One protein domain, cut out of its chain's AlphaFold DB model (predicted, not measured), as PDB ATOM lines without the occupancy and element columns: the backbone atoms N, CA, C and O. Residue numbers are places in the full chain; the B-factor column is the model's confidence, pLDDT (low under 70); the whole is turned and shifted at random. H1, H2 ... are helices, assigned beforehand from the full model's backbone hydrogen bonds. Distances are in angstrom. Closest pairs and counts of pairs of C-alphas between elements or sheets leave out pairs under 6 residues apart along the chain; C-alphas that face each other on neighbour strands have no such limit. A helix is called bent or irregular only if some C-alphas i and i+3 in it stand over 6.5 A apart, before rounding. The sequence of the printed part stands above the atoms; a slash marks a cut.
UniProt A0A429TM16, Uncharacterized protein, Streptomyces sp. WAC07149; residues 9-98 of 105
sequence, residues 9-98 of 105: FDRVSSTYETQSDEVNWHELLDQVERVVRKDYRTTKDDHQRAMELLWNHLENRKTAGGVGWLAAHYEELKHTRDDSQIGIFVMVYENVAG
ATOM      1  N   PHE A   9      38.149 -20.222 106.620       94.06
ATOM      2  CA  PHE A   9      37.989 -19.779 105.239       94.06
ATOM      3  C   PHE A   9      36.963 -20.628 104.473       94.06
ATOM      4  O   PHE A   9      36.091 -20.073 103.802       94.06
ATOM      5  N   ASP A  10      37.007 -21.959 104.598       93.12
ATOM      6  CA  ASP A  10      36.040 -22.854 103.944       93.12
ATOM      7  C   ASP A  10      34.613 -22.632 104.464       93.12
ATOM      8  O   ASP A  10      33.649 -22.727 103.703       93.12
ATOM      9  N   ARG A  11      34.457 -22.337 105.762       92.81
ATOM     10  CA  ARG A  11      33.153 -22.015 106.354       92.81
ATOM     11  C   ARG A  11      32.589 -20.740 105.733       92.81
ATOM     12  O   ARG A  11      31.498 -20.782 105.170       92.81
ATOM     13  N   VAL A  12      33.335 -19.637 105.803       94.00
ATOM     14  CA  VAL A  12      32.873 -18.316 105.344       94.00
ATOM     15  C   VAL A  12      32.633 -18.306 103.834       94.00
ATOM     16  O   VAL A  12      31.571 -17.881 103.376       94.00
ATOM     17  N   SER A  13      33.578 -18.836 103.054       94.56
ATOM     18  CA  SER A  13      33.482 -18.853 101.589       94.56
ATOM     19  C   SER A  13      32.280 -19.643 101.065       94.56
ATOM     20  O   SER A  13      31.755 -19.307 100.007       94.56
ATOM     21  N   SER A  14      31.789 -20.639 101.812       94.00
ATOM     22  CA  SER A  14      30.627 -21.440 101.408       94.00
ATOM     23  C   SER A  14      29.273 -20.736 101.559       94.00
ATOM     24  O   SER A  14      28.299 -21.167 100.944       94.00
ATOM     25  N   THR A  15      29.184 -19.672 102.368       93.38
ATOM     26  CA  THR A  15      27.891 -19.082 102.763       93.38
ATOM     27  C   THR A  15      27.773 -17.577 102.541       93.38
ATOM     28  O   THR A  15      26.643 -17.092 102.478       93.38
ATOM     29  N   TYR A  16      28.879 -16.831 102.417       93.06
ATOM     30  CA  TYR A  16      28.855 -15.358 102.472       93.06
ATOM     31  C   TYR A  16      27.935 -14.699 101.422       93.06
ATOM     32  O   TYR A  16      27.241 -13.735 101.732       93.06
ATOM     33  N   GLU A  17      27.840 -15.254 100.206       92.25
ATOM     34  CA  GLU A  17      26.977 -14.713  99.134       92.25
ATOM     35  C   GLU A  17      25.479 -14.838  99.433       92.25
ATOM     36  O   GLU A  17      24.660 -14.126  98.856       92.25
ATOM     37  N   THR A  18      25.109 -15.766 100.318       93.81
ATOM     38  CA  THR A  18      23.712 -16.048 100.681       93.81
ATOM     39  C   THR A  18      23.268 -15.323 101.949       93.81
ATOM     40  O   THR A  18      22.083 -15.324 102.282       93.81
ATOM     41  N   GLN A  19      24.213 -14.718 102.665       94.81
ATOM     42  CA  GLN A  19      23.970 -13.979 103.894       94.81
ATOM     43  C   GLN A  19      23.657 -12.512 103.586       94.81
ATOM     44  O   GLN A  19      24.051 -11.964 102.559       94.81
ATOM     45  N   SER A  20      22.917 -11.862 104.484       95.19
ATOM     46  CA  SER A  20      22.701 -10.417 104.401       95.19
ATOM     47  C   SER A  20      23.991  -9.655 104.697       95.19
ATOM     48  O   SER A  20      24.777 -10.106 105.532       95.19
ATOM     49  N   ASP A  21      24.125  -8.454 104.130       94.12
ATOM     50  CA  ASP A  21      25.251  -7.541 104.381       94.12
ATOM     51  C   ASP A  21      25.499  -7.333 105.897       94.12
ATOM     52  O   ASP A  21      26.641  -7.374 106.339       94.12
ATOM     53  N   GLU A  22      24.442  -7.259 106.719       95.38
ATOM     54  CA  GLU A  22      24.541  -7.175 108.189       95.38
ATOM     55  C   GLU A  22      25.197  -8.400 108.840       95.38
ATOM     56  O   GLU A  22      25.976  -8.279 109.777       95.38
ATOM     57  N   VAL A  23      24.904  -9.608 108.364       96.81
ATOM     58  CA  VAL A  23      25.511 -10.829 108.921       96.81
ATOM     59  C   VAL A  23      26.974 -10.906 108.496       96.81
ATOM     60  O   VAL A  23      27.840 -11.160 109.332       96.81
ATOM     61  N   ASN A  24      27.254 -10.593 107.228       97.06
ATOM     62  CA  ASN A  24      28.613 -10.492 106.703       97.06
ATOM     63  C   ASN A  24      29.435  -9.425 107.445       97.06
ATOM     64  O   ASN A  24      30.629  -9.612 107.656       97.06
ATOM     65  N   TRP A  25      28.804  -8.336 107.883       97.31
ATOM     66  CA  TRP A  25      29.428  -7.303 108.704       97.31
ATOM     67  C   TRP A  25      29.861  -7.812 110.075       97.31
ATOM     68  O   TRP A  25      31.017  -7.644 110.453       97.31
ATOM     69  N   HIS A  26      28.969  -8.483 110.803       97.69
ATOM     70  CA  HIS A  26      29.318  -9.061 112.102       97.69
ATOM     71  C   HIS A  26      30.412 -10.126 111.968       97.69
ATOM     72  O   HIS A  26      31.323 -10.186 112.794       97.69
ATOM     73  N   GLU A  27      30.358 -10.936 110.910       97.25
ATOM     74  CA  GLU A  27      31.409 -11.905 110.609       97.25
ATOM     75  C   GLU A  27      32.739 -11.199 110.298       97.25
ATOM     76  O   GLU A  27      33.774 -11.593 110.830       97.25
ATOM     77  N   LEU A  28      32.730 -10.107 109.522       97.62
ATOM     78  CA  LEU A  28      33.933  -9.312 109.264       97.62
ATOM     79  C   LEU A  28      34.539  -8.778 110.567       97.62
ATOM     80  O   LEU A  28      35.753  -8.873 110.745       97.62
ATOM     81  N   LEU A  29      33.717  -8.246 111.478       97.56
ATOM     82  CA  LEU A  29      34.174  -7.749 112.778       97.56
ATOM     83  C   LEU A  29      34.861  -8.845 113.611       97.56
ATOM     84  O   LEU A  29      35.926  -8.589 114.175       97.56
ATOM     85  N   ASP A  30      34.305 -10.062 113.647       96.56
ATOM     86  CA  ASP A  30      34.928 -11.206 114.336       96.56
ATOM     87  C   ASP A  30      36.270 -11.582 113.684       96.56
ATOM     88  O   ASP A  30      37.274 -11.727 114.385       96.56
ATOM     89  N   GLN A  31      36.337 -11.662 112.349       96.12
ATOM     90  CA  GLN A  31      37.590 -11.987 111.652       96.12
ATOM     91  C   GLN A  31      38.673 -10.921 111.880       96.12
ATOM     92  O   GLN A  31      39.822 -11.260 112.178       96.12
ATOM     93  N   VAL A  32      38.313  -9.636 111.801       95.25
ATOM     94  CA  VAL A  32      39.216  -8.507 112.073       95.25
ATOM     95  C   VAL A  32      39.763  -8.581 113.498       95.25
ATOM     96  O   VAL A  32      40.978  -8.503 113.703       95.25
ATOM     97  N   GLU A  33      38.890  -8.774 114.489       95.62
ATOM     98  CA  GLU A  33      39.306  -8.895 115.884       95.62
ATOM     99  C   GLU A  33      40.266 -10.070 116.085       95.62
ATOM    100  O   GLU A  33      41.323  -9.895 116.696       95.62
ATOM    101  N   ARG A  34      39.944 -11.253 115.549       94.81
ATOM    102  CA  ARG A  34      40.795 -12.448 115.673       94.81
ATOM    103  C   ARG A  34      42.181 -12.232 115.091       94.81
ATOM    104  O   ARG A  34      43.169 -12.604 115.725       94.81
ATOM    105  N   VAL A  35      42.267 -11.604 113.919       94.12
ATOM    106  CA  VAL A  35      43.543 -11.274 113.269       94.12
ATOM    107  C   VAL A  35      44.359 -10.300 114.115       94.12
ATOM    108  O   VAL A  35      45.547 -10.537 114.347       94.12
ATOM    109  N   VAL A  36      43.737  -9.239 114.627       93.69
ATOM    110  CA  VAL A  36      44.436  -8.218 115.422       93.69
ATOM    111  C   VAL A  36      44.860  -8.758 116.790       93.69
ATOM    112  O   VAL A  36      46.017  -8.595 117.189       93.69
ATOM    113  N   ARG A  37      43.961  -9.454 117.495       94.19
ATOM    114  CA  ARG A  37      44.220 -10.044 118.821       94.19
ATOM    115  C   ARG A  37      45.057 -11.322 118.764       94.19
ATOM    116  O   ARG A  37      45.548 -11.762 119.801       94.19
ATOM    117  N   LYS A  38      45.263 -11.890 117.572       93.31
ATOM    118  CA  LYS A  38      45.943 -13.174 117.341       93.31
ATOM    119  C   LYS A  38      45.235 -14.361 118.016       93.31
ATOM    120  O   LYS A  38      45.896 -15.306 118.442       93.31
ATOM    121  N   ASP A  39      43.905 -14.304 118.107       91.38
ATOM    122  CA  ASP A  39      43.046 -15.347 118.694       91.38
ATOM    123  C   ASP A  39      42.499 -16.287 117.608       91.38
ATOM    124  O   ASP A  39      41.349 -16.193 117.163       91.38
ATOM    125  N   TYR A  40      43.370 -17.175 117.127       86.56
ATOM    126  CA  TYR A  40      43.062 -18.084 116.024       86.56
ATOM    127  C   TYR A  40      42.523 -19.419 116.536       86.56
ATOM    128  O   TYR A  40      43.167 -20.089 117.345       86.56
ATOM    129  N   ARG A  41      41.372 -19.843 116.006       78.31
ATOM    130  CA  ARG A  41      40.830 -21.195 116.240       78.31
ATOM    131  C   ARG A  41      41.406 -22.222 115.266       78.31
ATOM    132  O   ARG A  41      41.520 -23.393 115.622       78.31
ATOM    133  N   THR A  42      41.780 -21.779 114.062       84.88
ATOM    134  CA  THR A  42      42.523 -22.576 113.076       84.88
ATOM    135  C   THR A  42      43.917 -21.984 112.856       84.88
ATOM    136  O   THR A  42      44.819 -22.213 113.660       84.88
ATOM    137  N   THR A  43      44.113 -21.195 111.802       90.88
ATOM    138  CA  THR A  43      45.389 -20.588 111.428       90.88
ATOM    139  C   THR A  43      45.207 -19.105 111.141       90.88
ATOM    140  O   THR A  43      44.128 -18.662 110.751       90.88
ATOM    141  N   LYS A  44      46.281 -18.326 111.310       92.62
ATOM    142  CA  LYS A  44      46.288 -16.908 110.939       92.62
ATOM    143  C   LYS A  44      45.852 -16.706 109.484       92.62
ATOM    144  O   LYS A  44      45.026 -15.841 109.220       92.62
ATOM    145  N   ASP A  45      46.394 -17.513 108.576       94.81
ATOM    146  CA  ASP A  45      46.167 -17.374 107.139       94.81
ATOM    147  C   ASP A  45      44.698 -17.627 106.767       94.81
ATOM    148  O   ASP A  45      44.150 -16.896 105.944       94.81
ATOM    149  N   ASP A  46      44.026 -18.593 107.406       94.25
ATOM    150  CA  ASP A  46      42.594 -18.837 107.170       94.25
ATOM    151  C   ASP A  46      41.746 -17.620 107.558       94.25
ATOM    152  O   ASP A  46      40.904 -17.170 106.780       94.25
ATOM    153  N   HIS A  47      41.994 -17.068 108.749       95.38
ATOM    154  CA  HIS A  47      41.273 -15.901 109.256       95.38
ATOM    155  C   HIS A  47      41.553 -14.647 108.412       95.38
ATOM    156  O   HIS A  47      40.633 -13.888 108.118       95.38
ATOM    157  N   GLN A  48      42.796 -14.447 107.958       95.44
ATOM    158  CA  GLN A  48      43.137 -13.338 107.062       95.44
ATOM    159  C   GLN A  48      42.426 -13.453 105.712       95.44
ATOM    160  O   GLN A  48      41.836 -12.480 105.252       95.44
ATOM    161  N   ARG A  49      42.400 -14.643 105.106       96.81
ATOM    162  CA  ARG A  49      41.688 -14.855 103.838       96.81
ATOM    163  C   ARG A  49      40.177 -14.688 103.989       96.81
ATOM    164  O   ARG A  49      39.531 -14.174 103.079       96.81
ATOM    165  N   ALA A  50      39.606 -15.107 105.119       96.44
ATOM    166  CA  ALA A  50      38.189 -14.897 105.416       96.44
ATOM    167  C   ALA A  50      37.869 -13.403 105.583       96.44
ATOM    168  O   ALA A  50      36.911 -12.911 104.987       96.44
ATOM    169  N   MET A  51      38.713 -12.673 106.322       96.38
ATOM    170  CA  MET A  51      38.628 -11.219 106.471       96.38
ATOM    171  C   MET A  51      38.679 -10.514 105.111       96.38
ATOM    172  O   MET A  51      37.816  -9.694 104.821       96.38
ATOM    173  N   GLU A  52      39.650 -10.852 104.258       96.56
ATOM    174  CA  GLU A  52      39.804 -10.268 102.919       96.56
ATOM    175  C   GLU A  52      38.590 -10.536 102.021       96.56
ATOM    176  O   GLU A  52      38.132  -9.639 101.313       96.56
ATOM    177  N   LEU A  53      38.038 -11.753 102.060       97.00
ATOM    178  CA  LEU A  53      36.849 -12.106 101.285       97.00
ATOM    179  C   LEU A  53      35.642 -11.242 101.682       97.00
ATOM    180  O   LEU A  53      34.983 -10.665 100.816       97.00
ATOM    181  N   LEU A  54      35.381 -11.126 102.985       97.56
ATOM    182  CA  LEU A  54      34.273 -10.333 103.526       97.56
ATOM    183  C   LEU A  54      34.480  -8.834 103.297       97.56
ATOM    184  O   LEU A  54      33.535  -8.136 102.925       97.56
ATOM    185  N   TRP A  55      35.712  -8.347 103.461       96.75
ATOM    186  CA  TRP A  55      36.071  -6.956 103.195       96.75
ATOM    187  C   TRP A  55      35.765  -6.584 101.748       96.75
ATOM    188  O   TRP A  55      35.010  -5.649 101.500       96.75
ATOM    189  N   ASN A  56      36.274  -7.362 100.791       95.31
ATOM    190  CA  ASN A  56      36.047  -7.125  99.367       95.31
ATOM    191  C   ASN A  56      34.564  -7.235  98.998       95.31
ATOM    192  O   ASN A  56      34.070  -6.469  98.169       95.31
ATOM    193  N   HIS A  57      33.836  -8.178  99.603       95.62
ATOM    194  CA  HIS A  57      32.396  -8.289  99.396       95.62
ATOM    195  C   HIS A  57      31.688  -6.990  99.794       95.62
ATOM    196  O   HIS A  57      31.004  -6.402  98.956       95.62
ATOM    197  N   LEU A  58      31.898  -6.515 101.026       95.44
ATOM    198  CA  LEU A  58      31.231  -5.331 101.578       95.44
ATOM    199  C   LEU A  58      31.727  -4.013 100.962       95.44
ATOM    200  O   LEU A  58      30.945  -3.074 100.817       95.44
ATOM    201  N   GLU A  59      32.991  -3.931 100.543       92.12
ATOM    202  CA  GLU A  59      33.547  -2.762  99.848       92.12
ATOM    203  C   GLU A  59      32.838  -2.501  98.513       92.12
ATOM    204  O   GLU A  59      32.557  -1.355  98.157       92.12
ATOM    205  N   ASN A  60      32.468  -3.568  97.799       92.44
ATOM    206  CA  ASN A  60      31.741  -3.476  96.533       92.44
ATOM    207  C   ASN A  60      30.244  -3.158  96.704       92.44
ATOM    208  O   ASN A  60      29.549  -2.894  95.714       92.44
ATOM    209  N   ARG A  61      29.715  -3.171  97.934       92.44
ATOM    210  CA  ARG A  61      28.315  -2.830  98.223       92.44
ATOM    211  C   ARG A  61      28.138  -1.320  98.320       92.44
ATOM    212  O   ARG A  61      29.021  -0.582  98.752       92.44
ATOM    213  N   LYS A  62      26.947  -0.850  97.950       88.88
ATOM    214  CA  LYS A  62      26.550   0.556  98.077       88.88
ATOM    215  C   LYS A  62      25.299   0.676  98.929       88.88
ATOM    216  O   LYS A  62      24.387  -0.138  98.822       88.88
ATOM    217  N   THR A  63      25.254   1.724  99.736       85.81
ATOM    218  CA  THR A  63      24.040   2.160 100.432       85.81
ATOM    219  C   THR A  63      23.029   2.745  99.438       85.81
ATOM    220  O   THR A  63      23.358   3.029  98.282       85.81
ATOM    221  N   ALA A  64      21.800   2.999  99.896       80.31
ATOM    222  CA  ALA A  64      20.757   3.635  99.084       80.31
ATOM    223  C   ALA A  64      21.167   5.017  98.525       80.31
ATOM    224  O   ALA A  64      20.661   5.432  97.486       80.31
ATOM    225  N   GLY A  65      22.110   5.708  99.177       80.50
ATOM    226  CA  GLY A  65      22.670   6.987  98.725       80.50
ATOM    227  C   GLY A  65      23.836   6.865  97.735       80.50
ATOM    228  O   GLY A  65      24.435   7.876  97.382       80.50
ATOM    229  N   GLY A  66      24.203   5.652  97.310       86.44
ATOM    230  CA  GLY A  66      25.324   5.408  96.395       86.44
ATOM    231  C   GLY A  66      26.714   5.469  97.040       86.44
ATOM    232  O   GLY A  66      27.707   5.246  96.344       86.44
ATOM    233  N   VAL A  67      26.789   5.726  98.350       88.44
ATOM    234  CA  VAL A  67      28.026   5.693  99.146       88.44
ATOM    235  C   VAL A  67      28.430   4.239  99.391       88.44
ATOM    236  O   VAL A  67      27.559   3.402  99.642       88.44
ATOM    237  N   GLY A  68      29.730   3.937  99.318       93.31
ATOM    238  CA  GLY A  68      30.261   2.604  99.622       93.31
ATOM    239  C   GLY A  68      29.865   2.155 101.029       93.31
ATOM    240  O   GLY A  68      29.924   2.946 101.968       93.31
ATOM    241  N   TRP A  69      29.429   0.906 101.169       94.62
ATOM    242  CA  TRP A  69      28.813   0.405 102.401       94.62
ATOM    243  C   TRP A  69      29.780   0.439 103.591       94.62
ATOM    244  O   TRP A  69      29.434   0.989 104.636       94.62
ATOM    245  N   LEU A  70      31.018  -0.045 103.407       94.62
ATOM    246  CA  LEU A  70      32.060   0.035 104.442       94.62
ATOM    247  C   LEU A  70      32.450   1.481 104.771       94.62
ATOM    248  O   LEU A  70      32.668   1.801 105.934       94.62
ATOM    249  N   ALA A  71      32.510   2.359 103.764       94.00
ATOM    250  CA  ALA A  71      32.825   3.770 103.979       94.00
ATOM    251  C   ALA A  71      31.739   4.473 104.806       94.00
ATOM    252  O   ALA A  71      32.062   5.251 105.696       94.00
ATOM    253  N   ALA A  72      30.462   4.169 104.555       94.56
ATOM    254  CA  ALA A  72      29.353   4.694 105.350       94.56
ATOM    255  C   ALA A  72      29.440   4.234 106.816       94.56
ATOM    256  O   ALA A  72      29.370   5.066 107.716       94.56
ATOM    257  N   HIS A  73      29.691   2.941 107.052       95.31
ATOM    258  CA  HIS A  73      29.866   2.405 108.407       95.31
ATOM    259  C   HIS A  73      31.065   3.021 109.120       95.31
ATOM    260  O   HIS A  73      30.971   3.403 110.283       95.31
ATOM    261  N   TYR A  74      32.193   3.170 108.424       95.38
ATOM    262  CA  TYR A  74      33.341   3.880 108.972       95.38
ATOM    263  C   TYR A  74      32.978   5.317 109.363       95.38
ATOM    264  O   TYR A  74      33.261   5.717 110.487       95.38
ATOM    265  N   GLU A  75      32.322   6.086 108.491       95.19
ATOM    266  CA  GLU A  75      31.967   7.481 108.779       95.19
ATOM    267  C   GLU A  75      31.069   7.631 110.016       95.19
ATOM    268  O   GLU A  75      31.245   8.579 110.786       95.19
ATOM    269  N   GLU A  76      30.158   6.685 110.241       95.62
ATOM    270  CA  GLU A  76      29.302   6.636 111.433       95.62
ATOM    271  C   GLU A  76      30.084   6.274 112.706       95.62
ATOM    272  O   GLU A  76      29.797   6.791 113.788       95.62
ATOM    273  N   LEU A  77      31.091   5.407 112.585       96.38
ATOM    274  CA  LEU A  77      31.770   4.775 113.720       96.38
ATOM    275  C   LEU A  77      33.149   5.364 114.039       96.38
ATOM    276  O   LEU A  77      33.680   5.077 115.114       96.38
ATOM    277  N   LYS A  78      33.720   6.210 113.170       95.00
ATOM    278  CA  LYS A  78      35.109   6.722 113.234       95.00
ATOM    279  C   LYS A  78      35.499   7.420 114.536       95.00
ATOM    280  O   LYS A  78      36.675   7.636 114.797       95.00
ATOM    281  N   HIS A  79      34.534   7.811 115.361       95.06
ATOM    282  CA  HIS A  79      34.795   8.420 116.666       95.06
ATOM    283  C   HIS A  79      35.024   7.393 117.788       95.06
ATOM    284  O   HIS A  79      35.419   7.777 118.888       95.06
ATOM    285  N   THR A  80      34.825   6.103 117.519       95.75
ATOM    286  CA  THR A  80      35.086   5.011 118.465       95.75
ATOM    287  C   THR A  80      36.583   4.709 118.496       95.75
ATOM    288  O   THR A  80      37.166   4.295 117.494       95.75
ATOM    289  N   ARG A  81      37.220   4.961 119.645       89.56
ATOM    290  CA  ARG A  81      38.675   4.845 119.863       89.56
ATOM    291  C   ARG A  81      38.964   4.000 121.105       89.56
ATOM    292  O   ARG A  81      39.538   4.489 122.076       89.56
ATOM    293  N   ASP A  82      38.500   2.758 121.094       93.88
ATOM    294  CA  ASP A  82      38.662   1.803 122.191       93.88
ATOM    295  C   ASP A  82      39.059   0.407 121.674       93.88
ATOM    296  O   ASP A  82      39.221   0.194 120.474       93.88
ATOM    297  N   ASP A  83      39.226  -0.545 122.595       93.00
ATOM    298  CA  ASP A  83      39.606  -1.928 122.278       93.00
ATOM    299  C   ASP A  83      38.400  -2.814 121.888       93.00
ATOM    300  O   ASP A  83      38.519  -4.043 121.849       93.00
ATOM    301  N   SER A  84      37.219  -2.238 121.639       96.06
ATOM    302  CA  SER A  84      36.066  -3.003 121.148       96.06
ATOM    303  C   SER A  84      36.282  -3.468 119.703       96.06
ATOM    304  O   SER A  84      37.127  -2.940 118.983       96.06
ATOM    305  N   GLN A  85      35.475  -4.424 119.235       95.75
ATOM    306  CA  GLN A  85      35.486  -4.845 117.827       95.75
ATOM    307  C   GLN A  85      35.304  -3.665 116.862       95.75
ATOM    308  O   GLN A  85      35.955  -3.611 115.821       95.75
ATOM    309  N   ILE A  86      34.468  -2.692 117.235       97.12
ATOM    310  CA  ILE A  86      34.243  -1.480 116.447       97.12
ATOM    311  C   ILE A  86      35.499  -0.608 116.424       97.12
ATOM    312  O   ILE A  86      35.932  -0.206 115.347       97.12
ATOM    313  N   GLY A  87      36.122  -0.352 117.577       96.38
ATOM    314  CA  GLY A  87      37.369   0.415 117.637       96.38
ATOM    315  C   GLY A  87      38.501  -0.240 116.834       96.38
ATOM    316  O   GLY A  87      39.204   0.438 116.083       96.38
ATOM    317  N   ILE A  88      38.614  -1.572 116.895       96.38
ATOM    318  CA  ILE A  88      39.563  -2.348 116.084       96.38
ATOM    319  C   ILE A  88      39.257  -2.206 114.589       96.38
ATOM    320  O   ILE A  88      40.171  -1.919 113.814       96.38
ATOM    321  N   PHE A  89      37.997  -2.370 114.174       96.62
ATOM    322  CA  PHE A  89      37.594  -2.168 112.782       96.62
ATOM    323  C   PHE A  89      37.989  -0.783 112.278       96.62
ATOM    324  O   PHE A  89      38.594  -0.675 111.213       96.62
ATOM    325  N   VAL A  90      37.693   0.265 113.048       96.81
ATOM    326  CA  VAL A  90      37.992   1.642 112.652       96.81
ATOM    327  C   VAL A  90      39.497   1.831 112.434       96.81
ATOM    328  O   VAL A  90      39.894   2.372 111.403       96.81
ATOM    329  N   MET A  91      40.347   1.333 113.339       95.44
ATOM    330  CA  MET A  91      41.808   1.397 113.174       95.44
ATOM    331  C   MET A  91      42.294   0.644 111.927       95.44
ATOM    332  O   MET A  91      43.173   1.124 111.206       95.44
ATOM    333  N   VAL A  92      41.735  -0.541 111.660       94.69
ATOM    334  CA  VAL A  92      42.078  -1.335 110.470       94.69
ATOM    335  C   VAL A  92      41.638  -0.618 109.195       94.69
ATOM    336  O   VAL A  92      42.424  -0.526 108.253       94.69
ATOM    337  N   TYR A  93      40.432  -0.050 109.181       95.00
ATOM    338  CA  TYR A  93      39.915   0.717 108.051       95.00
ATOM    339  C   TYR A  93      40.784   1.931 107.739       95.00
ATOM    340  O   TYR A  93      41.171   2.128 106.589       95.00
ATOM    341  N   GLU A  94      41.160   2.712 108.752       94.69
ATOM    342  CA  GLU A  94      42.030   3.878 108.570       94.69
ATOM    343  C   GLU A  94      43.398   3.505 107.998       94.69
ATOM    344  O   GLU A  94      43.945   4.243 107.176       94.69
ATOM    345  N   ASN A  95      43.949   2.360 108.401       92.81
ATOM    346  CA  ASN A  95      45.206   1.854 107.863       92.81
ATOM    347  C   ASN A  95      45.061   1.460 106.383       92.81
ATOM    348  O   ASN A  95      45.806   1.959 105.539       92.81
ATOM    349  N   VAL A  96      44.055   0.642 106.052       89.81
ATOM    350  CA  VAL A  96      43.794   0.178 104.676       89.81
ATOM    351  C   VAL A  96      43.490   1.343 103.729       89.81
ATOM    352  O   VAL A  96      44.002   1.380 102.612       89.81
ATOM    353  N   ALA A  97      42.709   2.326 104.177       86.44
ATOM    354  CA  ALA A  97      42.337   3.497 103.386       86.44
ATOM    355  C   ALA A  97      43.442   4.573 103.305       86.44
ATOM    356  O   ALA A  97      43.253   5.597 102.648       86.44
ATOM    357  N   GLY A  98      44.582   4.389 103.985       83.88
ATOM    358  CA  GLY A  98      45.654   5.390 104.047       83.88
ATOM    359  C   GLY A  98      45.284   6.659 104.832       83.88
ATOM    360  O   GLY A  98      45.923   7.696 104.672       83.88
TER     361      GLY A  98
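What this domain is: This is residues 9 to 98 of the 105 residues of an uncharacterized protein of Streptomyces sp. WAC07149 (UniProt A0A429TM16). A helical hairpin, H2 and H3, makes the middle of this domain; H1 packs along H3 on one side, while H5 crosses H2 on the other side and H4 bridges from the end of H3 to H5. The printed part has 90 residues, with five named helices in the order H1, H2, H3, H4, H5 and no named strand; its class is all helix. It is compact, with a radius of gyration of the C-alphas of 12.8 A, and the C-alphas span 37 by 31 by 20 A along their three main axes.

How they stand to each other: Begin with H2, residues 21 to 37, the longest helix and the one whose centre is nearest to the mean of the C-alphas, 4.7 A away. It touches H3, residues 44 to 59; look at the C-alphas of Gln 31 and Met 51, their closest, 5.3 A apart. The two form a hairpin and run opposite ways at a steep tilt of 36 degrees, only just past shallow. H3 is the hub, touching three other helices. H3 touches H1, residues 9 to 18, with the C-alphas of Phe 9 and Ala 50 closest at 4.9 A, and the two run the same way at a shallow tilt of 17 degrees. H1 and H2 are close but not clearly touching, the closest C-alphas, of Tyr 16 and Asn 24, being 6.5 A apart. H2 touches H5, residues 85 to 96, with residues 29 to 36 alone; the C-alphas of Glu 33 and Gln 85 are closest at 5.9 A, and the lines are about perpendicular at 82 degrees. H3 touches H4, residues 69 to 77, with residues 58 to 59 alone, closest at the C-alphas of Glu 59 and Leu 70, 5.6 A. H4 touches H5 at a steep tilt of 60 degrees, opposite ways; the C-alphas of Tyr 74 and Val 90 are closest at 6.3 A. H1 is apart from H4 and H5. In H2, H3, H4 and H5 every O i to N i+4 pair is within hydrogen-bond range; in H1 3 of 6 are, and 4 of its 7 O i to N i+3 pairs.

Where its parts are: Find C-alpha 21 at (25.251, -7.541, 104.381); from there H2 runs 24.0 A to C-alpha 37 at (44.220, -10.044, 118.821). H3 is 22.0 A long, H5 16.3 A, H1 15.4 A and H4 12.5 A. H1 is irregular: C-alphas 14 and 17 are 8.0 A apart. H5 ends at C-alpha 96, (43.794, 0.178, 104.676).

The domain as a whole: The two C-alphas farthest apart are those of Thr 42 and Gly 65, 38.4 A. The printed part has no cut. The link from H1 to H2 is tight, the other three are short. The mean pLDDT of the printed part is 93.6, and no printed residue is under 70.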